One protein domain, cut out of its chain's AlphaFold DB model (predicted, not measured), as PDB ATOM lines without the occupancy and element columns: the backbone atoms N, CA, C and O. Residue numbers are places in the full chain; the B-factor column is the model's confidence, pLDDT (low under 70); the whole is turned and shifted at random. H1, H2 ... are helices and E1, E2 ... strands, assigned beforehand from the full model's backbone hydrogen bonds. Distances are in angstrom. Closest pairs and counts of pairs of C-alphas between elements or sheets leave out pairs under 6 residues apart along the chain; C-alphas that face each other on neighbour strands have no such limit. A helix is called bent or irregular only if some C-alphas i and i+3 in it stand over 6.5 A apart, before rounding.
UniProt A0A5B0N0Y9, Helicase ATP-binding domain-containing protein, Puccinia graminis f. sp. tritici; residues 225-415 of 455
ATOM      1  N   SER A 225      49.774  57.548 127.969       86.81
ATOM      2  CA  SER A 225      51.059  58.136 128.371       86.81
ATOM      3  C   SER A 225      50.941  59.040 129.602       86.81
ATOM      4  O   SER A 225      51.879  59.112 130.393       86.81
ATOM      5  N   GLN A 226      49.824  59.750 129.772       88.94
ATOM      6  CA  GLN A 226      49.559  60.555 130.968       88.94
ATOM      7  C   GLN A 226      49.244  59.663 132.171       88.94
ATOM      8  O   GLN A 226      49.771  59.916 133.250       88.94
ATOM      9  N   LEU A 227      48.483  58.578 131.982       88.81
ATOM     10  CA  LEU A 227      48.271  57.560 133.020       88.81
ATOM     11  C   LEU A 227      49.589  56.894 133.431       88.81
ATOM     12  O   LEU A 227      49.836  56.708 134.619       88.81
ATOM     13  N   ALA A 228      50.463  56.587 132.467       89.38
ATOM     14  CA  ALA A 228      51.793  56.046 132.743       89.38
ATOM     15  C   ALA A 228      52.623  57.004 133.603       89.38
ATOM     16  O   ALA A 228      53.245  56.580 134.576       89.38
ATOM     17  N   MET A 229      52.612  58.296 133.260       91.69
ATOM     18  CA  MET A 229      53.317  59.323 134.026       91.69
ATOM     19  C   MET A 229      52.729  59.486 135.431       91.69
ATOM     20  O   MET A 229      53.476  59.526 136.403       91.69
ATOM     21  N   GLN A 230      51.401  59.506 135.558       89.94
ATOM     22  CA  GLN A 230      50.720  59.586 136.849       89.94
ATOM     23  C   GLN A 230      51.042  58.377 137.738       89.94
ATOM     24  O   GLN A 230      51.305  58.533 138.930       89.94
ATOM     25  N   ALA A 231      51.072  57.172 137.167       91.25
ATOM     26  CA  ALA A 231      51.461  55.971 137.896       91.25
ATOM     27  C   ALA A 231      52.918  56.054 138.368       91.25
ATOM     28  O   ALA A 231      53.217  55.706 139.508       91.25
ATOM     29  N   LEU A 232      53.819  56.564 137.521       91.69
ATOM     30  CA  LEU A 232      55.221  56.769 137.880       91.69
ATOM     31  C   LEU A 232      55.386  57.816 138.992       91.69
ATOM     32  O   LEU A 232      56.173  57.588 139.910       91.69
ATOM     33  N   GLN A 233      54.629  58.917 138.951       91.88
ATOM     34  CA  GLN A 233      54.597  59.942 140.006       91.88
ATOM     35  C   GLN A 233      54.189  59.338 141.350       91.88
ATOM     36  O   GLN A 233      54.870  59.525 142.355       91.88
ATOM     37  N   GLN A 234      53.117  58.541 141.370       89.56
ATOM     38  CA  GLN A 234      52.668  57.870 142.592       89.56
ATOM     39  C   GLN A 234      53.679  56.831 143.091       89.56
ATOM     40  O   GLN A 234      53.942  56.750 144.290       89.56
ATOM     41  N   PHE A 235      54.278  56.065 142.177       90.81
ATOM     42  CA  PHE A 235      55.250  55.024 142.507       90.81
ATOM     43  C   PHE A 235      56.546  55.591 143.100       90.81
ATOM     44  O   PHE A 235      57.066  55.063 144.080       90.81
ATOM     45  N   THR A 236      57.064  56.671 142.513       89.75
ATOM     46  CA  THR A 236      58.303  57.337 142.952       89.75
ATOM     47  C   THR A 236      58.081  58.320 144.099       89.75
ATOM     48  O   THR A 236      59.041  58.670 144.782       89.75
ATOM     49  N   ARG A 237      56.830  58.744 144.328       87.44
ATOM     50  CA  ARG A 237      56.458  59.861 145.216       87.44
ATOM     51  C   ARG A 237      57.149  61.178 144.832       87.44
ATOM     52  O   ARG A 237      57.347  62.042 145.681       87.44
ATOM     53  N   ASP A 238      57.495  61.320 143.554       87.19
ATOM     54  CA  ASP A 238      58.090  62.514 142.955       87.19
ATOM     55  C   ASP A 238      57.030  63.200 142.069       87.19
ATOM     56  O   ASP A 238      56.388  62.522 141.262       87.19
ATOM     57  N   PRO A 239      56.786  64.519 142.204       82.62
ATOM     58  CA  PRO A 239      55.871  65.253 141.328       82.62
ATOM     59  C   PRO A 239      56.358  65.365 139.872       82.62
ATOM     60  O   PRO A 239      55.538  65.544 138.969       82.62
ATOM     61  N   SER A 240      57.662  65.241 139.615       86.19
ATOM     62  CA  SER A 240      58.267  65.393 138.285       86.19
ATOM     63  C   SER A 240      59.262  64.269 137.956       86.19
ATOM     64  O   SER A 240      60.431  64.545 137.677       86.19
ATOM     65  N   PRO A 241      58.826  62.996 137.961       89.44
ATOM     66  CA  PRO A 241      59.713  61.876 137.723       89.44
ATOM     67  C   PRO A 241      60.122  61.831 136.253       89.44
ATOM     68  O   PRO A 241      59.369  62.197 135.346       89.44
ATOM     69  N   SER A 242      61.315  61.304 136.009       88.44
ATOM     70  CA  SER A 242      61.801  61.024 134.663       88.44
ATOM     71  C   SER A 242      61.817  59.521 134.402       88.44
ATOM     72  O   SER A 242      62.154  58.711 135.269       88.44
ATOM     73  N   TRP A 243      61.441  59.137 133.184       87.81
ATOM     74  CA  TRP A 243      61.634  57.770 132.715       87.81
ATOM     75  C   TRP A 243      63.125  57.490 132.554       87.81
ATOM     76  O   TRP A 243      63.871  58.334 132.061       87.81
ATOM     77  N   LYS A 244      63.556  56.274 132.900       84.50
ATOM     78  CA  LYS A 244      64.953  55.852 132.715       84.50
ATOM     79  C   LYS A 244      65.352  55.816 131.243       84.50
ATOM     80  O   LYS A 244      66.508  56.052 130.913       84.50
ATOM     81  N   SER A 245      64.402  55.495 130.368       84.50
ATOM     82  CA  SER A 245      64.590  55.506 128.922       84.50
ATOM     83  C   SER A 245      63.267  55.796 128.198       84.50
ATOM     84  O   SER A 245      62.195  55.488 128.731       84.50
ATOM     85  N   PRO A 246      63.309  56.326 126.960       85.38
ATOM     86  CA  PRO A 246      62.117  56.451 126.115       85.38
ATOM     87  C   PRO A 246      61.425  55.104 125.880       85.38
ATOM     88  O   PRO A 246      60.201  55.027 125.803       85.38
ATOM     89  N   PHE A 247      62.206  54.022 125.821       83.69
ATOM     90  CA  PHE A 247      61.673  52.669 125.749       83.69
ATOM     91  C   PHE A 247      60.789  52.361 126.959       83.69
ATOM     92  O   PHE A 247      59.658  51.918 126.763       83.69
ATOM     93  N   GLN A 248      61.266  52.652 128.179       85.62
ATOM     94  CA  GLN A 248      60.518  52.430 129.419       85.62
ATOM     95  C   GLN A 248      59.131  53.079 129.376       85.62
ATOM     96  O   GLN A 248      58.130  52.436 129.693       85.62
ATOM     97  N   GLN A 249      59.075  54.330 128.915       87.94
ATOM     98  CA  GLN A 249      57.826  55.061 128.737       87.94
ATOM     99  C   GLN A 249      56.903  54.384 127.717       87.94
ATOM    100  O   GLN A 249      55.721  54.179 127.995       87.94
ATOM    101  N   LEU A 250      57.425  54.036 126.537       85.56
ATOM    102  CA  LEU A 250      56.634  53.490 125.431       85.56
ATOM    103  C   LEU A 250      55.967  52.158 125.786       85.56
ATOM    104  O   LEU A 250      54.790  51.959 125.475       85.56
ATOM    105  N   TRP A 251      56.697  51.248 126.434       83.38
ATOM    106  CA  TRP A 251      56.149  49.929 126.739       83.38
ATOM    107  C   TRP A 251      55.178  49.971 127.929       83.38
ATOM    108  O   TRP A 251      54.130  49.331 127.859       83.38
ATOM    109  N   ILE A 252      55.434  50.781 128.968       88.31
ATOM    110  CA  ILE A 252      54.464  50.986 130.064       88.31
ATOM    111  C   ILE A 252      53.191  51.656 129.552       88.31
ATOM    112  O   ILE A 252      52.087  51.246 129.907       88.31
ATOM    113  N   THR A 253      53.332  52.635 128.659       89.25
ATOM    114  CA  THR A 253      52.190  53.259 127.981       89.25
ATOM    115  C   THR A 253      51.345  52.205 127.262       89.25
ATOM    116  O   THR A 253      50.123  52.229 127.371       89.25
ATOM    117  N   ALA A 254      51.969  51.226 126.599       85.62
ATOM    118  CA  ALA A 254      51.249  50.130 125.947       85.62
ATOM    119  C   ALA A 254      50.574  49.155 126.936       85.62
ATOM    120  O   ALA A 254      49.516  48.607 126.623       85.62
ATOM    121  N   VAL A 255      51.136  48.949 128.132       87.38
ATOM    122  CA  VAL A 255      50.489  48.167 129.209       87.38
ATOM    123  C   VAL A 255      49.217  48.861 129.727       87.38
ATOM    124  O   VAL A 255      48.254  48.190 130.106       87.38
ATOM    125  N   LEU A 256      49.187  50.195 129.723       87.19
ATOM    126  CA  LEU A 256      48.036  50.994 130.166       87.19
ATOM    127  C   LEU A 256      47.028  51.305 129.052       87.19
ATOM    128  O   LEU A 256      45.850  51.503 129.336       87.19
ATOM    129  N   GLU A 257      47.456  51.301 127.789       82.75
ATOM    130  CA  GLU A 257      46.600  51.583 126.629       82.75
ATOM    131  C   GLU A 257      45.406  50.625 126.534       82.75
ATOM    132  O   GLU A 257      44.335  51.034 126.093       82.75
ATOM    133  N   SER A 258      45.563  49.373 126.983       64.12
ATOM    134  CA  SER A 258      44.496  48.364 127.105       64.12
ATOM    135  C   SER A 258      43.597  48.218 125.859       64.12
ATOM    136  O   SER A 258      42.463  47.749 125.945       64.12
ATOM    137  N   ARG A 259      44.088  48.600 124.672       56.06
ATOM    138  CA  ARG A 259      43.379  48.379 123.411       56.06
ATOM    139  C   ARG A 259      43.567  46.934 122.973       56.06
ATOM    140  O   ARG A 259      44.648  46.360 123.075       56.06
ATOM    141  N   SER A 260      42.459  46.354 122.529       45.09
ATOM    142  CA  SER A 260      42.293  44.963 122.130       45.09
ATOM    143  C   SER A 260      43.470  44.452 121.295       45.09
ATOM    144  O   SER A 260      43.777  45.023 120.251       45.09
ATOM    145  N   ARG A 261      44.018  43.307 121.735       50.50
ATOM    146  CA  ARG A 261      45.119  42.497 121.167       50.50
ATOM    147  C   ARG A 261      46.502  42.788 121.774       50.50
ATOM    148  O   ARG A 261      47.277  43.593 121.282       50.50
ATOM    149  N   SER A 262      46.801  42.010 122.821       52.03
ATOM    150  CA  SER A 262      48.064  41.273 122.964       52.03
ATOM    151  C   SER A 262      49.376  42.045 122.718       52.03
ATOM    152  O   SER A 262      49.838  42.171 121.591       52.03
ATOM    153  N   SER A 263      50.056  42.475 123.780       48.91
ATOM    154  CA  SER A 263      51.365  43.151 123.718       48.91
ATOM    155  C   SER A 263      52.478  42.252 124.275       48.91
ATOM    156  O   SER A 263      52.344  41.713 125.366       48.91
ATOM    157  N   CYS A 264      53.597  42.084 123.570       50.66
ATOM    158  CA  CYS A 264      54.767  41.349 124.066       50.66
ATOM    159  C   CYS A 264      55.906  42.336 124.351       50.66
ATOM    160  O   CYS A 264      56.357  43.056 123.462       50.66
ATOM    161  N   CYS A 265      56.392  42.374 125.587       54.72
ATOM    162  CA  CYS A 265      57.479  43.251 126.010       54.72
ATOM    163  C   CYS A 265      58.696  42.407 126.408       54.72
ATOM    164  O   CYS A 265      58.752  41.836 127.493       54.72
ATOM    165  N   CYS A 266      59.710  42.346 125.549       51.81
ATOM    166  CA  CYS A 266      61.013  41.780 125.897       51.81
ATOM    167  C   CYS A 266      61.906  42.921 126.412       51.81
ATOM    168  O   CYS A 266      62.473  43.666 125.617       51.81
ATOM    169  N   SER A 267      62.016  43.092 127.731       49.69
ATOM    170  CA  SER A 267      62.892  44.104 128.341       49.69
ATOM    171  C   SER A 267      63.931  43.447 129.242       49.69
ATOM    172  O   SER A 267      63.631  42.507 129.980       49.69
ATOM    173  N   ASN A 268      65.162  43.954 129.212       50.00
ATOM    174  CA  ASN A 268      66.253  43.445 130.033       50.00
ATOM    175  C   ASN A 268      66.278  44.154 131.389       50.00
ATOM    176  O   ASN A 268      66.376  45.371 131.436       50.00
ATOM    177  N   ARG A 269      66.231  43.352 132.466       52.22
ATOM    178  CA  ARG A 269      66.518  43.586 133.908       52.22
ATOM    179  C   ARG A 269      66.030  44.853 134.629       52.22
ATOM    180  O   ARG A 269      65.902  44.784 135.845       52.22
ATOM    181  N   TRP A 270      65.697  45.956 133.970       55.34
ATOM    182  CA  TRP A 270      65.272  47.187 134.627       55.34
ATOM    183  C   TRP A 270      63.853  47.568 134.231       55.34
ATOM    184  O   TRP A 270      63.584  48.080 133.152       55.34
ATOM    185  N   GLY A 271      62.931  47.341 135.163       67.19
ATOM    186  CA  GLY A 271      61.582  47.879 135.074       67.19
ATOM    187  C   GLY A 271      60.513  46.913 134.586       67.19
ATOM    188  O   GLY A 271      59.367  47.322 134.608       67.19
ATOM    189  N   LYS A 272      60.805  45.647 134.245       80.19
ATOM    190  CA  LYS A 272      59.752  44.652 133.923       80.19
ATOM    191  C   LYS A 272      58.666  44.593 135.005       80.19
ATOM    192  O   LYS A 272      57.483  44.662 134.697       80.19
ATOM    193  N   SER A 273      59.068  44.616 136.276       87.56
ATOM    194  CA  SER A 273      58.144  44.651 137.414       87.56
ATOM    195  C   SER A 273      57.172  45.833 137.399       87.56
ATOM    196  O   SER A 273      56.058  45.721 137.897       87.56
ATOM    197  N   LEU A 274      57.531  46.954 136.762       89.19
ATOM    198  CA  LEU A 274      56.635  48.104 136.619       89.19
ATOM    199  C   LEU A 274      55.345  47.750 135.864       89.19
ATOM    200  O   LEU A 274      54.334  48.409 136.082       89.19
ATOM    201  N   ALA A 275      55.344  46.686 135.051       88.62
ATOM    202  CA  ALA A 275      54.153  46.195 134.364       88.62
ATOM    203  C   ALA A 275      53.030  45.800 135.328       88.62
ATOM    204  O   ALA A 275      51.861  45.968 134.996       88.62
ATOM    205  N   TYR A 276      53.382  45.259 136.497       92.00
ATOM    206  CA  TYR A 276      52.422  44.856 137.523       92.00
ATOM    207  C   TYR A 276      52.392  45.798 138.731       92.00
ATOM    208  O   TYR A 276      51.460  45.705 139.523       92.00
ATOM    209  N   LEU A 277      53.359  46.714 138.864       93.19
ATOM    210  CA  LEU A 277      53.386  47.705 139.949       93.19
ATOM    211  C   LEU A 277      52.667  49.006 139.595       93.19
ATOM    212  O   LEU A 277      51.990  49.564 140.447       93.19
ATOM    213  N   LEU A 278      52.801  49.500 138.361       92.94
ATOM    214  CA  LEU A 278      52.259  50.807 137.984       92.94
ATOM    215  C   LEU A 278      50.746  50.795 137.726       92.94
ATOM    216  O   LEU A 278      50.066  51.682 138.244       92.94
ATOM    217  N   PRO A 279      50.168  49.827 136.985       92.38
ATOM    218  CA  PRO A 279      48.739  49.884 136.690       92.38
ATOM    219  C   PRO A 279      47.810  49.896 137.915       92.38
ATOM    220  O   PRO A 279      46.898  50.719 137.926       92.38
ATOM    221  N   PRO A 280      48.039  49.101 138.983       92.38
ATOM    222  CA  PRO A 280      47.195  49.125 140.187       92.38
ATOM    223  C   PRO A 280      47.106  50.480 140.908       92.38
ATOM    224  O   PRO A 280      46.180  50.691 141.697       92.38
ATOM    225  N   LEU A 281      48.061  51.384 140.662       89.38
ATOM    226  CA  LEU A 281      48.102  52.724 141.257       89.38
ATOM    227  C   LEU A 281      47.122  53.689 140.571       89.38
ATOM    228  O   LEU A 281      46.565  54.574 141.213       89.38
ATOM    229  N   VAL A 282      46.872  53.495 139.275       87.75
ATOM    230  CA  VAL A 282      45.998  54.363 138.462       87.75
ATOM    231  C   VAL A 282      44.694  53.687 138.030       87.75
ATOM    232  O   VAL A 282      43.753  54.366 137.632       87.75
ATOM    233  N   GLU A 283      44.596  52.362 138.159       88.31
ATOM    234  CA  GLU A 283      43.409  51.564 137.840       88.31
ATOM    235  C   GLU A 283      42.905  50.775 139.075       88.31
ATOM    236  O   GLU A 283      42.902  49.543 139.066       88.31
ATOM    237  N   PRO A 284      42.453  51.440 140.157       79.75
ATOM    238  CA  PRO A 284      42.153  50.785 141.439       79.75
ATOM    239  C   PRO A 284      40.990  49.780 141.393       79.75
ATOM    240  O   PRO A 284      40.861  48.950 142.286       79.75
ATOM    241  N   THR A 285      40.136  49.847 140.367       81.06
ATOM    242  CA  THR A 285      38.989  48.943 140.171       81.06
ATOM    243  C   THR A 285      39.279  47.794 139.206       81.06
ATOM    244  O   THR A 285      38.398  46.975 138.950       81.06
ATOM    245  N   GLN A 286      40.484  47.739 138.631       87.25
ATOM    246  CA  GLN A 286      40.840  46.778 137.592       87.25
ATOM    247  C   GLN A 286      41.799  45.724 138.139       87.25
ATOM    248  O   GLN A 286      42.839  46.040 138.711       87.25
ATOM    249  N   LEU A 287      41.476  44.453 137.901       92.12
ATOM    250  CA  LEU A 287      42.314  43.333 138.315       92.12
ATOM    251  C   LEU A 287      43.412  43.052 137.280       92.12
ATOM    252  O   LEU A 287      43.124  42.852 136.096       92.12
ATOM    253  N   SER A 288      44.663  42.966 137.739       94.56
ATOM    254  CA  SER A 288      45.793  42.449 136.956       94.56
ATOM    255  C   SER A 288      46.192  41.060 137.456       94.56
ATOM    256  O   SER A 288      46.437  40.876 138.644       94.56
ATOM    257  N   VAL A 289      46.270  40.077 136.560       95.75
ATOM    258  CA  VAL A 289      46.707  38.712 136.895       95.75
ATOM    259  C   VAL A 289      48.165  38.551 136.494       95.75
ATOM    260  O   VAL A 289      48.483  38.702 135.321       95.75
ATOM    261  N   VAL A 290      49.051  38.236 137.435       96.06
ATOM    262  CA  VAL A 290      50.485  38.013 137.201       96.06
ATOM    263  C   VAL A 290      50.779  36.527 137.332       96.06
ATOM    264  O   VAL A 290      50.534  35.938 138.377       96.06
ATOM    265  N   ILE A 291      51.313  35.919 136.283       95.00
ATOM    266  CA  ILE A 291      51.653  34.500 136.231       95.00
ATOM    267  C   ILE A 291      53.169  34.381 136.343       95.00
ATOM    268  O   ILE A 291      53.893  34.805 135.443       95.00
ATOM    269  N   GLN A 292      53.626  33.802 137.452       93.44
ATOM    270  CA  GLN A 292      55.034  33.585 137.773       93.44
ATOM    271  C   GLN A 292      55.413  32.110 137.557       93.44
ATOM    272  O   GLN A 292      54.665  31.226 137.992       93.44
ATOM    273  N   PRO A 293      56.563  31.797 136.927       88.69
ATOM    274  CA  PRO A 293      56.969  30.410 136.697       88.69
ATOM    275  C   PRO A 293      57.279  29.689 138.009       88.69
ATOM    276  O   PRO A 293      56.788  28.585 138.250       88.69
ATOM    277  N   LEU A 294      58.050  30.319 138.894       84.88
ATOM    278  CA  LEU A 294      58.477  29.733 140.162       84.88
ATOM    279  C   LEU A 294      57.636  30.273 141.317       84.88
ATOM    280  O   LEU A 294      57.389  31.475 141.410       84.88
ATOM    281  N   LYS A 295      57.290  29.405 142.275       89.25
ATOM    282  CA  LYS A 295      56.610  29.824 143.514       89.25
ATOM    283  C   LYS A 295      57.437  30.849 144.299       89.25
ATOM    284  O   LYS A 295      56.885  31.805 144.830       89.25
ATOM    285  N   ALA A 296      58.764  30.696 144.305       88.94
ATOM    286  CA  ALA A 296      59.684  31.652 144.926       88.94
ATOM    287  C   ALA A 296      59.550  33.070 144.335       88.94
ATOM    288  O   ALA A 296      59.438  34.028 145.093       88.94
ATOM    289  N   LEU A 297      59.462  33.189 143.003       89.25
ATOM    290  CA  LEU A 297      59.224  34.466 142.314       89.25
ATOM    291  C   LEU A 297      57.827  35.028 142.613       89.25
ATOM    292  O   LEU A 297      57.657  36.238 142.741       89.25
ATOM    293  N   GLY A 298      56.827  34.156 142.782       92.56
ATOM    294  CA  GLY A 298      55.500  34.535 143.271       92.56
ATOM    295  C   GLY A 298      55.555  35.198 144.650       92.56
ATOM    296  O   GLY A 298      55.031  36.296 144.830       92.56
ATOM    297  N   HIS A 299      56.252  34.582 145.606       92.81
ATOM    298  CA  HIS A 299      56.440  35.150 146.944       92.81
ATOM    299  C   HIS A 299      57.254  36.450 146.933       92.81
ATOM    300  O   HIS A 299      56.944  37.370 147.686       92.81
ATOM    301  N   GLU A 300      58.278  36.551 146.086       93.69
ATOM    302  CA  GLU A 300      59.029  37.794 145.900       93.69
ATOM    303  C   GLU A 300      58.137  38.908 145.337       93.69
ATOM    304  O   GLU A 300      58.114  40.009 145.880       93.69
ATOM    305  N   THR A 301      57.320  38.599 144.326       94.25
ATOM    306  CA  THR A 301      56.341  39.538 143.756       94.25
ATOM    307  C   THR A 301      55.384  40.051 144.832       94.25
ATOM    308  O   THR A 301      55.153  41.252 144.915       94.25
ATOM    309  N   MET A 302      54.874  39.171 145.701       95.69
ATOM    310  CA  MET A 302      54.005  39.565 146.816       95.69
ATOM    311  C   MET A 302      54.693  40.518 147.796       95.69
ATOM    312  O   MET A 302      54.113  41.543 148.140       95.69
ATOM    313  N   LYS A 303      55.950  40.249 148.177       95.50
ATOM    314  CA  LYS A 303      56.727  41.153 149.047       95.50
ATOM    315  C   LYS A 303      56.916  42.538 148.423       95.50
ATOM    316  O   LYS A 303      56.869  43.542 149.129       95.50
ATOM    317  N   ILE A 304      57.133  42.596 147.108       93.44
ATOM    318  CA  ILE A 304      57.252  43.864 146.378       93.44
ATOM    319  C   ILE A 304      55.895  44.589 146.354       93.44
ATOM    320  O   ILE A 304      55.839  45.791 146.578       93.44
ATOM    321  N   LEU A 305      54.781  43.890 146.124       94.38
ATOM    322  CA  LEU A 305      53.449  44.509 146.170       94.38
ATOM    323  C   LEU A 305      53.140  45.087 147.561       94.38
ATOM    324  O   LEU A 305      52.666  46.219 147.665       94.38
ATOM    325  N   GLU A 306      53.476  44.348 148.619       94.25
ATOM    326  CA  GLU A 306      53.307  44.778 150.011       94.25
ATOM    327  C   GLU A 306      54.129  46.031 150.339       94.25
ATOM    328  O   GLU A 306      53.598  46.970 150.938       94.25
ATOM    329  N   SER A 307      55.397  46.099 149.907       92.88
ATOM    330  CA  SER A 307      56.256  47.269 150.150       92.88
ATOM    331  C   SER A 307      55.754  48.541 149.458       92.88
ATOM    332  O   SER A 307      56.053  49.650 149.905       92.88
ATOM    333  N   HIS A 308      54.951  48.386 148.403       87.94
ATOM    334  CA  HIS A 308      54.307  49.472 147.668       87.94
ATOM    335  C   HIS A 308      52.834  49.698 148.053       87.94
ATOM    336  O   HIS A 308      52.171  50.516 147.419       87.94
ATOM    337  N   HIS A 309      52.331  49.035 149.102       90.00
ATOM    338  CA  HIS A 309      50.942  49.136 149.573       90.00
ATOM    339  C   HIS A 309      49.889  48.784 148.505       90.00
ATOM    340  O   HIS A 309      48.832  49.409 148.435       90.00
ATOM    341  N   ILE A 310      50.177  47.785 147.667       91.69
ATOM    342  CA  ILE A 310      49.253  47.273 146.650       91.69
ATOM    343  C   ILE A 310      48.613  45.982 147.167       91.69
ATOM    344  O   ILE A 310      49.312  45.050 147.562       91.69
ATOM    345  N   GLU A 311      47.281  45.900 147.138       92.38
ATOM    346  CA  GLU A 311      46.533  44.731 147.602       92.38
ATOM    347  C   GLU A 311      46.701  43.546 146.633       92.38
ATOM    348  O   GLU A 311      45.980  43.401 145.637       92.38
ATOM    349  N   GLY A 312      47.685  42.695 146.925       93.12
ATOM    350  CA  GLY A 312      47.945  41.447 146.215       93.12
ATOM    351  C   GLY A 312      47.218  40.242 146.822       93.12
ATOM    352  O   GLY A 312      46.951  40.205 148.022       93.12
ATOM    353  N   PHE A 313      46.957  39.213 146.016       94.12
ATOM    354  CA  PHE A 313      46.539  37.888 146.488       94.12
ATOM    355  C   PHE A 313      47.325  36.801 145.757       94.12
ATOM    356  O   PHE A 313      47.433  36.848 144.531       94.12
ATOM    357  N   TYR A 314      47.870  35.830 146.492       94.44
ATOM    358  CA  TYR A 314      48.707  34.772 145.925       94.44
ATOM    359  C   TYR A 314      47.968  33.440 145.820       94.44
ATOM    360  O   TYR A 314      47.328  32.996 146.771       94.44
ATOM    361  N   VAL A 315      48.097  32.786 144.666       91.75
ATOM    362  CA  VAL A 315      47.473  31.500 144.355       91.75
ATOM    363  C   VAL A 315      48.518  30.545 143.790       91.75
ATOM    364  O   VAL A 315      49.005  30.716 142.674       91.75
ATOM    365  N   ASP A 316      48.845  29.496 144.535       84.25
ATOM    366  CA  ASP A 316      49.828  28.492 144.113       84.25
ATOM    367  C   ASP A 316      49.223  27.110 143.828       84.25
ATOM    368  O   ASP A 316      49.943  26.215 143.383       84.25
ATOM    369  N   GLN A 317      47.913  26.952 144.044       80.75
ATOM    370  CA  GLN A 317      47.125  25.740 143.809       80.75
ATOM    371  C   GLN A 317      45.741  26.093 143.238       80.75
ATOM    372  O   GLN A 317      45.396  27.263 143.076       80.75
ATOM    373  N   ALA A 318      44.918  25.083 142.937       66.31
ATOM    374  CA  ALA A 318      43.534  25.305 142.518       66.31
ATOM    375  C   ALA A 318      42.779  26.178 143.542       66.31
ATOM    376  O   ALA A 318      42.803  25.892 144.739       66.31
ATOM    377  N   LEU A 319      42.111  27.232 143.057       67.81
ATOM    378  CA  LEU A 319      41.364  28.191 143.876       67.81
ATOM    379  C   LEU A 319      40.280  27.483 144.699       67.81
ATOM    380  O   LEU A 319      39.246  27.079 144.174       67.81
ATOM    381  N   LYS A 320      40.549  27.326 145.999       58.94
ATOM    382  CA  LYS A 320      39.606  26.818 147.013       58.94
ATOM    383  C   LYS A 320      39.038  27.926 147.901       58.94
ATOM    384  O   LYS A 320      38.083  27.683 148.626       58.94
ATOM    385  N   GLN A 321      39.658  29.103 147.878       63.09
ATOM    386  CA  GLN A 321      39.297  30.260 148.694       63.09
ATOM    387  C   GLN A 321      38.759  31.368 147.791       63.09
ATOM    388  O   GLN A 321      39.225  31.522 146.659       63.09
ATOM    389  N   ASP A 322      37.795  32.131 148.298       71.69
ATOM    390  CA  ASP A 322      37.282  33.303 147.598       71.69
ATOM    391  C   ASP A 322      38.365  34.384 147.516       71.69
ATOM    392  O   ASP A 322      39.035  34.692 148.504       71.69
ATOM    393  N   ILE A 323      38.538  34.959 146.325       79.62
ATOM    394  CA  ILE A 323      39.467  36.070 146.108       79.62
ATOM    395  C   ILE A 323      38.862  37.321 146.764       79.62
ATOM    396  O   ILE A 323      37.712  37.658 146.456       79.62
ATOM    397  N   PRO A 324      39.595  38.020 147.651       81.06
ATOM    398  CA  PRO A 324      39.111  39.247 148.267       81.06
ATOM    399  C   PRO A 324      38.677  40.291 147.229       81.06
ATOM    400  O   PRO A 324      39.334  40.509 146.214       81.06
ATOM    401  N   HIS A 325      37.570  40.986 147.499       76.88
ATOM    402  CA  HIS A 325      37.005  41.979 146.578       76.88
ATOM    403  C   HIS A 325      37.911  43.204 146.350       76.88
ATOM    404  O   HIS A 325      37.728  43.920 145.371       76.88
ATOM    405  N   ASN A 326      38.866  43.457 147.247       83.94
ATOM    406  CA  ASN A 326      39.833  44.551 147.159       83.94
ATOM    407  C   ASN A 326      41.156  44.147 146.482       83.94
ATOM    408  O   ASN A 326      42.071  44.964 146.430       83.94
ATOM    409  N   THR A 327      41.292  42.912 145.988       88.31
ATOM    410  CA  THR A 327      42.505  42.468 145.291       88.31
ATOM    411  C   THR A 327      42.692  43.234 143.980       88.31
ATOM    412  O   THR A 327      41.863  43.141 143.076       88.31
ATOM    413  N   ARG A 328      43.826  43.931 143.844       91.75
ATOM    414  CA  ARG A 328      44.227  44.619 142.603       91.75
ATOM    415  C   ARG A 328      45.179  43.789 141.751       91.75
ATOM    416  O   ARG A 328      45.155  43.882 140.522       91.75
ATOM    417  N   VAL A 329      46.005  42.962 142.394       96.44
ATOM    418  CA  VAL A 329      46.953  42.074 141.711       96.44
ATOM    419  C   VAL A 329      46.774  40.638 142.185       96.44
ATOM    420  O   VAL A 329      47.025  40.315 143.340       96.44
ATOM    421  N   LEU A 330      46.362  39.753 141.280       96.19
ATOM    422  CA  LEU A 330      46.311  38.316 141.534       96.19
ATOM    423  C   LEU A 330      47.611  37.682 141.042       96.19
ATOM    424  O   LEU A 330      47.823  37.583 139.836       96.19
ATOM    425  N   VAL A 331      48.471  37.242 141.952       96.50
ATOM    426  CA  VAL A 331      49.721  36.552 141.620       96.50
ATOM    427  C   VAL A 331      49.464  35.050 141.630       96.50
ATOM    428  O   VAL A 331      49.005  34.504 142.628       96.50
ATOM    429  N   ALA A 332      49.763  34.367 140.532       95.19
ATOM    430  CA  ALA A 332      49.539  32.938 140.377       95.19
ATOM    431  C   ALA A 332      50.812  32.213 139.938       95.19
ATOM    432  O   ALA A 332      51.571  32.722 139.112       95.19
ATOM    433  N   SER A 333      51.028  30.999 140.443       93.19
ATOM    434  CA  SER A 333      52.015  30.095 139.845       93.19
ATOM    435  C   SER A 333      51.529  29.611 138.471       93.19
ATOM    436  O   SER A 333      50.323  29.496 138.236       93.19
ATOM    437  N   VAL A 334      52.449  29.277 137.560       91.38
ATOM    438  CA  VAL A 334      52.093  28.655 136.266       91.38
ATOM    439  C   VAL A 334      51.280  27.371 136.461       91.38
ATOM    440  O   VAL A 334      50.303  27.141 135.748       91.38
ATOM    441  N   GLU A 335      51.640  26.568 137.464       90.44
ATOM    442  CA  GLU A 335      50.917  25.349 137.835       90.44
ATOM    443  C   GLU A 335      49.449  25.657 138.161       90.44
ATOM    444  O   GLU A 335      48.557  25.060 137.557       90.44
ATOM    445  N   ALA A 336      49.184  26.625 139.043       91.44
ATOM    446  CA  ALA A 336      47.829  27.024 139.416       91.44
ATOM    447  C   ALA A 336      47.061  27.625 138.235       91.44
ATOM    448  O   ALA A 336      45.919  27.241 137.983       91.44
ATOM    449  N   ALA A 337      47.706  28.517 137.480       92.69
ATOM    450  CA  ALA A 337      47.120  29.190 136.325       92.69
ATOM    451  C   ALA A 337      46.705  28.215 135.209       92.69
ATOM    452  O   ALA A 337      45.782  28.503 134.448       92.69
ATOM    453  N   SER A 338      47.357  27.051 135.127       91.25
ATOM    454  CA  SER A 338      47.030  26.005 134.153       91.25
ATOM    455  C   SER A 338      45.775  25.188 134.500       91.25
ATOM    456  O   SER A 338      45.230  24.495 133.636       91.25
ATOM    457  N   GLN A 339      45.290  25.271 135.743       90.94
ATOM    458  CA  GLN A 339      44.170  24.467 136.232       90.94
ATOM    459  C   GLN A 339      42.812  25.008 135.768       90.94
ATOM    460  O   GLN A 339      42.564  26.215 135.731       90.94
ATOM    461  N   ILE A 340      41.858  24.103 135.520       88.38
ATOM    462  CA  ILE A 340      40.486  24.485 135.138       88.38
ATOM    463  C   ILE A 340      39.770  25.285 136.237       88.38
ATOM    464  O   ILE A 340      39.028  26.216 135.934       88.38
ATOM    465  N   GLY A 341      40.018  24.963 137.511       88.81
ATOM    466  CA  GLY A 341      39.429  25.690 138.638       88.81
ATOM    467  C   GLY A 341      39.857  27.157 138.662       88.81
ATOM    468  O   GLY A 341      39.029  28.036 138.894       88.81
ATOM    469  N   PHE A 342      41.124  27.425 138.329       91.44
ATOM    470  CA  PHE A 342      41.643  28.782 138.208       91.44
ATOM    471  C   PHE A 342      40.965  29.539 137.066       91.44
ATOM    472  O   PHE A 342      40.447  30.632 137.282       91.44
ATOM    473  N   PHE A 343      40.879  28.926 135.880       89.69
ATOM    474  CA  PHE A 343      40.175  29.503 134.732       89.69
ATOM    475  C   PHE A 343      38.732  29.898 135.087       89.69
ATOM    476  O   PHE A 343      38.327  31.036 134.849       89.69
ATOM    477  N   THR A 344      37.966  28.993 135.702       86.94
ATOM    478  CA  THR A 344      36.559  29.230 136.059       86.94
ATOM    479  C   THR A 344      36.398  30.355 137.081       86.94
ATOM    480  O   THR A 344      35.479  31.166 136.960       86.94
ATOM    481  N   ALA A 345      37.275  30.420 138.085       87.19
ATOM    482  CA  ALA A 345      37.228  31.460 139.107       87.19
ATOM    483  C   ALA A 345      37.605  32.834 138.533       87.19
ATOM    484  O   ALA A 345      36.847  33.792 138.677       87.19
ATOM    485  N   VAL A 346      38.720  32.919 137.804       88.19
ATOM    486  CA  VAL A 346      39.213  34.180 137.232       88.19
ATOM    487  C   VAL A 346      38.303  34.706 136.119       88.19
ATOM    488  O   VAL A 346      38.128  35.917 136.002       88.19
ATOM    489  N   SER A 347      37.631  33.830 135.359       87.62
ATOM    490  CA  SER A 347      36.648  34.239 134.338       87.62
ATOM    491  C   SER A 347      35.522  35.107 134.912       87.62
ATOM    492  O   SER A 347      35.043  36.023 134.244       87.62
ATOM    493  N   LYS A 348      35.114  34.855 136.164       84.69
ATOM    494  CA  LYS A 348      34.069  35.633 136.849       84.69
ATOM    495  C   LYS A 348      34.549  37.029 137.251       84.69
ATOM    496  O   LYS A 348      33.731  37.939 137.344       84.69
ATOM    497  N   LEU A 349      35.856  37.194 137.462       83.94
ATOM    498  CA  LEU A 349      36.475  38.444 137.908       83.94
ATOM    499  C   LEU A 349      36.775  39.420 136.765       83.94
ATOM    500  O   LEU A 349      37.052  40.581 137.039       83.94
ATOM    501  N   LYS A 350      36.709  38.966 135.503       86.62
ATOM    502  CA  LYS A 350      36.938  39.786 134.296       86.62
ATOM    503  C   LYS A 350      38.225  40.635 134.394       86.62
ATOM    504  O   LYS A 350      38.150  41.863 134.350       86.62
ATOM    505  N   PRO A 351      39.403  40.003 134.557       89.69
ATOM    506  CA  PRO A 351      40.659  40.729 134.699       89.69
ATOM    507  C   PRO A 351      40.948  41.603 133.478       89.69
ATOM    508  O   PRO A 351      40.736  41.195 132.338       89.69
ATOM    509  N   ARG A 352      41.502  42.795 133.711       88.25
ATOM    510  CA  ARG A 352      41.864  43.724 132.633       88.25
ATOM    511  C   ARG A 352      43.070  43.229 131.844       88.25
ATOM    512  O   ARG A 352      43.149  43.437 130.632       88.25
ATOM    513  N   ARG A 353      44.006  42.562 132.526       91.06
ATOM    514  CA  ARG A 353      45.218  42.022 131.905       91.06
ATOM    515  C   ARG A 353      45.759  40.769 132.584       91.06
ATOM    516  O   ARG A 353      45.625  40.596 133.794       91.06
ATOM    517  N   PHE A 354      46.436  39.959 131.782       93.00
ATOM    518  CA  PHE A 354      47.279  38.837 132.168       93.00
ATOM    519  C   PHE A 354      48.732  39.189 131.855       93.00
ATOM    520  O   PHE A 354      49.072  39.472 130.709       93.00
ATOM    521  N   ILE A 355      49.588  39.168 132.865       93.06
ATOM    522  CA  ILE A 355      51.017  39.438 132.776       93.06
ATOM    523  C   ILE A 355      51.733  38.110 132.989       93.06
ATOM    524  O   ILE A 355      51.662  37.536 134.069       93.06
ATOM    525  N   ILE A 356      52.397  37.608 131.959       91.75
ATOM    526  CA  ILE A 356      53.165  36.366 132.006       91.75
ATOM    527  C   ILE A 356      54.629  36.749 132.164       91.75
ATOM    528  O   ILE A 356      55.235  37.269 131.223       91.75
ATOM    529  N   ASP A 357      55.171  36.522 133.358       90.56
ATOM    530  CA  ASP A 357      56.569  36.801 133.658       90.56
ATOM    531  C   ASP A 357      57.467  35.628 133.250       90.56
ATOM    532  O   ASP A 357      57.034  34.476 133.191       90.56
ATOM    533  N   GLU A 358      58.708  35.952 132.905       87.06
ATOM    534  CA  GLU A 358      59.712  35.044 132.338       87.06
ATOM    535  C   GLU A 358      59.155  34.036 131.316       87.06
ATOM    536  O   GLU A 358      59.414  32.833 131.349       87.06
ATOM    537  N   ALA A 359      58.416  34.558 130.335       85.62
ATOM    538  CA  ALA A 359      57.685  33.767 129.347       85.62
ATOM    539  C   ALA A 359      58.564  32.835 128.483       85.62
ATOM    540  O   ALA A 359      58.049  31.913 127.850       85.62
ATOM    541  N   HIS A 360      59.884  33.045 128.455       82.62
ATOM    542  CA  HIS A 360      60.826  32.146 127.782       82.62
ATOM    543  C   HIS A 360      60.862  30.740 128.411       82.62
ATOM    544  O   HIS A 360      61.124  29.767 127.709       82.62
ATOM    545  N   GLN A 361      60.506  30.608 129.694       84.75
ATOM    546  CA  GLN A 361      60.483  29.330 130.413       84.75
ATOM    547  C   GLN A 361      59.528  28.302 129.783       84.75
ATOM    548  O   GLN A 361      59.793  27.106 129.852       84.75
ATOM    549  N   TYR A 362      58.467  28.734 129.084       81.94
ATOM    550  CA  TYR A 362      57.587  27.824 128.330       81.94
ATOM    551  C   TYR A 362      58.280  27.130 127.151       81.94
ATOM    552  O   TYR A 362      57.758  26.142 126.638       81.94
ATOM    553  N   LEU A 363      59.418  27.649 126.688       80.12
ATOM    554  CA  LEU A 363      60.230  27.025 125.647       80.12
ATOM    555  C   LEU A 363      61.455  26.320 126.222       80.12
ATOM    556  O   LEU A 363      61.871  25.304 125.677       80.12
ATOM    557  N   ASP A 364      62.035  26.824 127.301       77.69
ATOM    558  CA  ASP A 364      63.313  26.296 127.780       77.69
ATOM    559  C   ASP A 364      63.131  25.111 128.748       77.69
ATOM    560  O   ASP A 364      63.973  24.216 128.789       77.69
ATOM    561  N   ASP A 365      61.999  25.035 129.456       76.44
ATOM    562  CA  ASP A 365      61.745  24.024 130.487       76.44
ATOM    563  C   ASP A 365      60.643  23.032 130.072       76.44
ATOM    564  O   ASP A 365      59.526  23.392 129.681       76.44
ATOM    565  N   VAL A 366      60.955  21.740 130.176       71.44
ATOM    566  CA  VAL A 366      60.049  20.632 129.831       71.44
ATOM    567  C   VAL A 366      58.820  20.583 130.749       71.44
ATOM    568  O   VAL A 366      57.722  20.266 130.299       71.44
ATOM    569  N   THR A 367      58.974  20.937 132.021       72.75
ATOM    570  CA  THR A 367      57.894  20.973 133.011       72.75
ATOM    571  C   THR A 367      56.915  22.097 132.691       72.75
ATOM    572  O   THR A 367      55.704  21.874 132.660       72.75
ATOM    573  N   TYR A 368      57.421  23.295 132.382       73.25
ATOM    574  CA  TYR A 368      56.569  24.436 132.033       73.25
ATOM    575  C   TYR A 368      55.856  24.258 130.689       73.25
ATOM    576  O   TYR A 368      54.708  24.696 130.550       73.25
ATOM    577  N   ARG A 369      56.453  23.527 129.736       68.19
ATOM    578  CA  ARG A 369      55.762  23.099 128.505       68.19
ATOM    579  C   ARG A 369      54.476  22.314 128.777       68.19
ATOM    580  O   ARG A 369      53.521  22.467 128.023       68.19
ATOM    581  N   ASN A 370      54.398  21.530 129.854       80.12
ATOM    582  CA  ASN A 370      53.189  20.753 130.166       80.12
ATOM    583  C   ASN A 370      52.019  21.640 130.629       80.12
ATOM    584  O   ASN A 370      50.859  21.344 130.345       80.12
ATOM    585  N   TYR A 371      52.308  22.761 131.293       83.88
ATOM    586  CA  TYR A 371      51.295  23.710 131.777       83.88
ATOM    587  C   TYR A 371      50.833  24.708 130.708       83.88
ATOM    588  O   TYR A 371      49.798  25.365 130.848       83.88
ATOM    589  N   MET A 372      51.586  24.790 129.617       78.94
ATOM    590  CA  MET A 372      51.411  25.714 128.506       78.94
ATOM    591  C   MET A 372      49.984  25.743 127.946       78.94
ATOM    592  O   MET A 372      49.402  26.815 127.799       78.94
ATOM    593  N   ALA A 373      49.394  24.577 127.666       81.88
ATOM    594  CA  ALA A 373      48.043  24.490 127.111       81.88
ATOM    595  C   ALA A 373      46.975  25.021 128.087       81.88
ATOM    596  O   ALA A 373      45.987  25.627 127.668       81.88
ATOM    597  N   GLY A 374      47.186  24.821 129.391       85.56
ATOM    598  CA  GLY A 374      46.317  25.352 130.439       85.56
ATOM    599  C   GLY A 374      46.398  26.874 130.526       85.56
ATOM    600  O   GLY A 374      45.370  27.542 130.526       85.56
ATOM    601  N   VAL A 375      47.605  27.443 130.500       88.50
ATOM    602  CA  VAL A 375      47.783  28.904 130.537       88.50
ATOM    603  C   VAL A 375      47.307  29.565 129.240       88.50
ATOM    604  O   VAL A 375      46.638  30.596 129.282       88.50
ATOM    605  N   ALA A 376      47.547  28.950 128.078       86.62
ATOM    606  CA  ALA A 376      47.037  29.433 126.794       86.62
ATOM    607  C   ALA A 376      45.497  29.470 126.738       86.62
ATOM    608  O   ALA A 376      44.935  30.296 126.011       86.62
ATOM    609  N   ARG A 377      44.813  28.629 127.533       87.00
ATOM    610  CA  ARG A 377      43.351  28.635 127.693       87.00
ATOM    611  C   ARG A 377      42.832  29.930 128.301       87.00
ATOM    612  O   ARG A 377      41.721  30.325 127.966       87.00
ATOM    613  N   LEU A 378      43.620  30.622 129.130       88.44
ATOM    614  CA  LEU A 378      43.222  31.906 129.721       88.44
ATOM    615  C   LEU A 378      42.879  32.955 128.658       88.44
ATOM    616  O   LEU A 378      42.128  33.875 128.950       88.44
ATOM    617  N   ARG A 379      43.340  32.796 127.409       85.19
ATOM    618  CA  ARG A 379      42.924  33.652 126.284       85.19
ATOM    619  C   ARG A 379      41.437  33.555 125.937       85.19
ATOM    620  O   ARG A 379      40.939  34.407 125.214       85.19
ATOM    621  N   GLY A 380      40.729  32.542 126.439       81.31
ATOM    622  CA  GLY A 380      39.267  32.499 126.398       81.31
ATOM    623  C   GLY A 380      38.603  33.552 127.294       81.31
ATOM    624  O   GLY A 380      37.402  33.774 127.175       81.31
ATOM    625  N   ILE A 381      39.366  34.202 128.177       85.25
ATOM    626  CA  ILE A 381      38.922  35.305 129.028       85.25
ATOM    627  C   ILE A 381      39.317  36.618 128.349       85.25
ATOM    628  O   ILE A 381      40.476  36.812 127.973       85.25
ATOM    629  N   THR A 382      38.364  37.540 128.217       83.06
ATOM    630  CA  THR A 382      38.627  38.882 127.688       83.06
ATOM    631  C   THR A 382      39.623  39.613 128.590       83.06
ATOM    632  O   THR A 382      39.322  39.863 129.752       83.06
ATOM    633  N   GLY A 383      40.789  39.966 128.049       83.62
ATOM    634  CA  GLY A 383      41.832  40.714 128.751       83.62
ATOM    635  C   GLY A 383      43.077  40.913 127.882       83.62
ATOM    636  O   GLY A 383      43.312  40.173 126.923       83.62
ATOM    637  N   GLN A 384      43.884  41.927 128.194       88.19
ATOM    638  CA  GLN A 384      45.171  42.150 127.530       88.19
ATOM    639  C   GLN A 384      46.191  41.106 127.993       88.19
ATOM    640  O   GLN A 384      46.364  40.911 129.189       88.19
ATOM    641  N   PHE A 385      46.924  40.483 127.073       87.81
ATOM    642  CA  PHE A 385      48.061  39.631 127.428       87.81
ATOM    643  C   PHE A 385      49.365  40.412 127.286       87.81
ATOM    644  O   PHE A 385      49.617  41.000 126.232       87.81
ATOM    645  N   VAL A 386      50.172  40.409 128.346       88.62
ATOM    646  CA  VAL A 386      51.483  41.050 128.446       88.62
ATOM    647  C   VAL A 386      52.523  39.975 128.720       88.62
ATOM    648  O   VAL A 386      52.509  39.352 129.774       88.62
ATOM    649  N   PHE A 387      53.433  39.753 127.781       87.06
ATOM    650  CA  PHE A 387      54.519  38.782 127.946       87.06
ATOM    651  C   PHE A 387      55.796  39.511 128.312       87.06
ATOM    652  O   PHE A 387      56.192  40.411 127.574       87.06
ATOM    653  N   MET A 388      56.437  39.112 129.408       87.25
ATOM    654  CA  MET A 388      57.701  39.676 129.867       87.25
ATOM    655  C   MET A 388      58.792  38.615 129.860       87.25
ATOM    656  O   MET A 388      58.582  37.475 130.261       87.25
ATOM    657  N   THR A 389      59.976  38.979 129.375       81.50
ATOM    658  CA  THR A 389      61.135  38.082 129.350       81.50
ATOM    659  C   THR A 389      62.426  38.884 129.249       81.50
ATOM    660  O   THR A 389      62.449  39.943 128.621       81.50
ATOM    661  N   GLY A 390      63.477  38.417 129.933       70.81
ATOM    662  CA  GLY A 390      64.779  39.096 129.986       70.81
ATOM    663  C   GLY A 390      65.819  38.600 128.981       70.81
ATOM    664  O   GLY A 390      66.802  39.286 128.762       70.81
ATOM    665  N   SER A 391      65.633  37.425 128.383       66.44
ATOM    666  CA  SER A 391      66.550  36.875 127.380       66.44
ATOM    667  C   SER A 391      65.729  36.065 126.398       66.44
ATOM    668  O   SER A 391      65.306  34.955 126.706       66.44
ATOM    669  N   PHE A 392      65.445  36.628 125.226       69.25
ATOM    670  CA  PHE A 392      64.582  35.956 124.261       69.25
ATOM    671  C   PHE A 392      65.080  36.138 122.836       69.25
ATOM    672  O   PHE A 392      65.235  37.265 122.352       69.25
ATOM    673  N   SER A 393      65.367  35.014 122.177       72.44
ATOM    674  CA  SER A 393      65.796  34.982 120.779       72.44
ATOM    675  C   SER A 393      64.634  35.366 119.855       72.44
ATOM    676  O   SER A 393      63.513  34.903 120.082       72.44
ATOM    677  N   PRO A 394      64.865  36.143 118.777       72.00
ATOM    678  CA  PRO A 394      63.829  36.441 117.789       72.00
ATOM    679  C   PRO A 394      63.225  35.184 117.153       72.00
ATOM    680  O   PRO A 394      62.044  35.180 116.830       72.00
ATOM    681  N   ALA A 395      64.002  34.101 117.023       71.44
ATOM    682  CA  ALA A 395      63.513  32.833 116.476       71.44
ATOM    683  C   ALA A 395      62.429  32.193 117.366       71.44
ATOM    684  O   ALA A 395      61.444  31.648 116.873       71.44
ATOM    685  N   ASN A 396      62.571  32.339 118.683       73.75
ATOM    686  CA  ASN A 396      61.666  31.764 119.679       73.75
ATOM    687  C   ASN A 396      60.376  32.589 119.846       73.75
ATOM    688  O   ASN A 396      59.365  32.082 120.336       73.75
ATOM    689  N   HIS A 397      60.378  33.848 119.395       74.06
ATOM    690  CA  HIS A 397      59.230  34.753 119.466       74.06
ATOM    691  C   HIS A 397      58.015  34.243 118.702       74.06
ATOM    692  O   HIS A 397      56.910  34.208 119.245       74.06
ATOM    693  N   THR A 398      58.225  33.784 117.473       73.62
ATOM    694  CA  THR A 398      57.156  33.229 116.644       73.62
ATOM    695  C   THR A 398      56.597  31.944 117.249       73.62
ATOM    696  O   THR A 398      55.381  31.781 117.338       73.62
ATOM    697  N   GLN A 399      57.469  31.062 117.746       76.88
ATOM    698  CA  GLN A 399      57.055  29.801 118.359       76.88
ATOM    699  C   GLN A 399      56.180  30.027 119.598       76.88
ATOM    700  O   GLN A 399      55.122  29.410 119.719       76.88
ATOM    701  N   LEU A 400      56.574  30.937 120.493       78.19
ATOM    702  CA  LEU A 400      55.799  31.237 121.697       78.19
ATOM    703  C   LEU A 400      54.491  31.963 121.377       78.19
ATOM    704  O   LEU A 400      53.425  31.573 121.839       78.19
ATOM    705  N   LEU A 401      54.530  33.026 120.583       78.75
ATOM    706  CA  LEU A 401      53.338  33.850 120.410       78.75
ATOM    707  C   LEU A 401      52.353  33.230 119.426       78.75
ATOM    708  O   LEU A 401      51.176  33.124 119.746       78.75
ATOM    709  N   GLN A 402      52.811  32.781 118.259       74.06
ATOM    710  CA  GLN A 402      51.931  32.198 117.242       74.06
ATOM    711  C   GLN A 402      51.701  30.706 117.479       74.06
ATOM    712  O   GLN A 402      50.563  30.254 117.428       74.06
ATOM    713  N   GLY A 403      52.757  29.944 117.776       70.88
ATOM    714  CA  GLY A 403      52.638  28.495 117.961       70.88
ATOM    715  C   GLY A 403      51.876  28.117 119.231       70.88
ATOM    716  O   GLY A 403      50.983  27.276 119.195       70.88
ATOM    717  N   ILE A 404      52.203  28.759 120.353       73.69
ATOM    718  CA  ILE A 404      51.651  28.405 121.665       73.69
ATOM    719  C   ILE A 404      50.417  29.246 121.991       73.69
ATOM    720  O   ILE A 404      49.335  28.728 122.273       73.69
ATOM    721  N   PHE A 405      50.579  30.565 121.960       76.38
ATOM    722  CA  PHE A 405      49.545  31.509 122.361       76.38
ATOM    723  C   PHE A 405      48.728  32.033 121.180       76.38
ATOM    724  O   PHE A 405      48.060  33.038 121.377       76.38
ATOM    725  N   ASN A 406      48.761  31.399 119.993       77.38
ATOM    726  CA  ASN A 406      48.023  31.754 118.762       77.38
ATOM    727  C   ASN A 406      47.703  33.259 118.629       77.38
ATOM    728  O   ASN A 406      46.544  33.667 118.525       77.38
ATOM    729  N   MET A 407      48.741  34.082 118.755       73.25
ATOM    730  CA  MET A 407      48.701  35.536 118.769       73.25
ATOM    731  C   MET A 407      49.350  36.063 117.494       73.25
ATOM    732  O   MET A 407      50.555  35.935 117.294       73.25
ATOM    733  N   VAL A 408      48.525  36.658 116.631       66.75
ATOM    734  CA  VAL A 408      48.918  37.052 115.266       66.75
ATOM    735  C   VAL A 408      49.200  38.555 115.154       66.75
ATOM    736  O   VAL A 408      50.006  38.974 114.333       66.75
ATOM    737  N   GLN A 409      48.581  39.372 116.009       68.31
ATOM    738  CA  GLN A 409      48.809  40.817 116.088       68.31
ATOM    739  C   GLN A 409      49.414  41.141 117.450       68.31
ATOM    740  O   GLN A 409      48.694  41.183 118.447       68.31
ATOM    741  N   VAL A 410      50.739  41.305 117.486       73.25
ATOM    742  CA  VAL A 410      51.487  41.580 118.714       73.25
ATOM    743  C   VAL A 410      52.340  42.825 118.552       73.25
ATOM    744  O   VAL A 410      53.118  42.935 117.606       73.25
ATOM    745  N   LYS A 411      52.214  43.756 119.500       77.75
ATOM    746  CA  LYS A 411      53.134  44.891 119.629       77.75
ATOM    747  C   LYS A 411      54.370  44.415 120.386       77.75
ATOM    748  O   LYS A 411      54.250  44.072 121.562       77.75
ATOM    749  N   THR A 412      55.517  44.364 119.710       79.06
ATOM    750  CA  THR A 412      56.776  43.871 120.285       79.06
ATOM    751  C   THR A 412      57.695  45.025 120.659       79.06
ATOM    752  O   THR A 412      58.018  45.869 119.827       79.06
ATOM    753  N   PHE A 413      58.157  45.023 121.905       79.94
ATOM    754  CA  PHE A 413      59.171  45.946 122.412       79.94
ATOM    755  C   PHE A 413      60.450  45.166 122.726       79.94
ATOM    756  O   PHE A 413      60.376  44.146 123.414       79.94
ATOM    757  N   ARG A 414      61.609  45.615 122.218       77.75
ATOM    758  CA  ARG A 414      62.914  44.977 122.453       77.75
ATOM    759  C   ARG A 414      64.034  46.005 122.637       77.75
ATOM    760  O   ARG A 414      64.147  46.924 121.833       77.75
ATOM    761  N   GLU A 415      64.882  45.794 123.640       76.50
ATOM    762  CA  GLU A 415      66.129  46.543 123.866       76.50
ATOM    763  C   GLU A 415      67.368  45.639 123.703       76.50
ATOM    764  O   GLU A 415      67.266  44.416 123.881       76.50
TER     765      GLU A 415
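What this domain is: This is residues 225 to 415 of the 455 residues of the protein "Helicase ATP-binding domain-containing protein" of Puccinia graminis f. sp. tritici (UniProt A0A5B0N0Y9). A twisted sheet of seven parallel strands forms the core, with helices on both sides: H2 and H5 cover one face, and H6, H7, H8, H9 and H10 gather on the other side. H1 sits behind H2 and H4, away from the sheet, and the long link of residues 316 to 328 loops round at the E3 edge. The printed part has 191 residues, with ten named helices and seven named strands in the order H1 H2 E1 H3 H4 E2 H5 E3 E4 H6 H7 E5 H8 H9 E6 H10 E7; the class is mixed. The sheet's order is E3 E4 E2 E5 E6 E1 E7. The whole is compact, with a radius of gyration of the C-alphas of 15.6 A and spans of 45 by 40 by 30 A.

Where its parts are: Find C-alpha 225 at (51.059, 58.136, 128.371); from there H1 runs 16.3 A to residue 236. H2, residues 246 to 257, is also 16.3 A long. Next come E1, residues 263 to 266, H3, residues 274 to 277, H4, residues 279 to 282, and E2, residues 288 to 292. H5 runs 18.7 A from C-alpha 295 at (56.610, 29.824, 143.514) to residue 307. Read on through E3, residues 312 to 315, E4, residues 329 to 333, H6, residues 334 to 337, H7, residues 340 to 349, E5, residues 353 to 356, and H8, residues 361 to 364. H9, residues 366 to 380, spans 24.2 A and is irregular: C-alphas 370 and 373 are 7.1 A apart. E6, residues 384 to 389, is 16.6 A long, H10 holds residues 394 to 404, and E7 runs from residue 411 to C-alpha 414 at (62.914, 44.977, 122.453).

How they stand to each other: Begin at the sheet, whose edge strands are E3 and E7. Look for N 313 and O 329 at 2.9 A between E3 and E4, N 290 and O 330 at 2.8 A between E4 and E2, and N 355 and O 289 at 2.7 A between E2 and E5. Within hydrogen-bond range too are N 354 and O 384, 2.8 A, for E5 and E6, N 265 and O 387, 2.8 A, for E6 and E1, and N 264 and O 411, 2.9 A, for E1 and E7. E5, H8, H9 and E6 form a strand-helix-strand unit, two parallel neighbour strands joined through helices, with a right-handed crossover. Four split units, with other strands between their two, are also right-handed: E1, H3, H4, E2; E2, H5, E3; E4, H6, H7, E5; and E6, H10, E7. H5 runs along E4, at 5 degrees on the local plane and a height over the sheet of 8.8 A. H2 is on the same face, at a height of 9.6 A, and H6 is on the opposite face, at 6.3 A. H3, H4, H9 and H10 only graze the sheet. H1 touches H2 with residues 225 to 228 alone, about perpendicular at 74 degrees; their closest C-alphas, of Ser 225 and Thr 253, are 5.0 A apart. H1 also touches H4, closest at the C-alphas of Ala 231 and Val 282, 5.7 A. H9 touches H6, closest at the C-alphas of Val 375 and Ala 337, 5.8 A. H9 only just touches H7, with 3 pairs of C-alphas within 8 A, the closest those of Leu 378 and Phe 343, 6.3 A. H8 and H9 touch only at the corner by their link, closest at the C-alphas of Tyr 362 and Arg 369, 5.1 A. H8 and H10 only just touch, with 3 pairs within 8 A, the closest the C-alphas of Leu 363 and Leu 400, 7.3 A. H1, H2 and H5 have each O i to N i+4 pair within hydrogen-bond range; H7 has 4 of 6, H10 5 of 7, and H9 4 of 11 beside 9 of 12 O i to N i+3 pairs.

The domain as a whole: The two C-alphas farthest apart, of Pro 239 and Val 366, are 46.3 A apart. The printed part has no cut, and its one long link joins E3 to E4. The mean pLDDT of the printed part is 82.9; look for values under 70 at residues 258 to 271, 318 to 321, 369, 391 to 392 and 408 to 409.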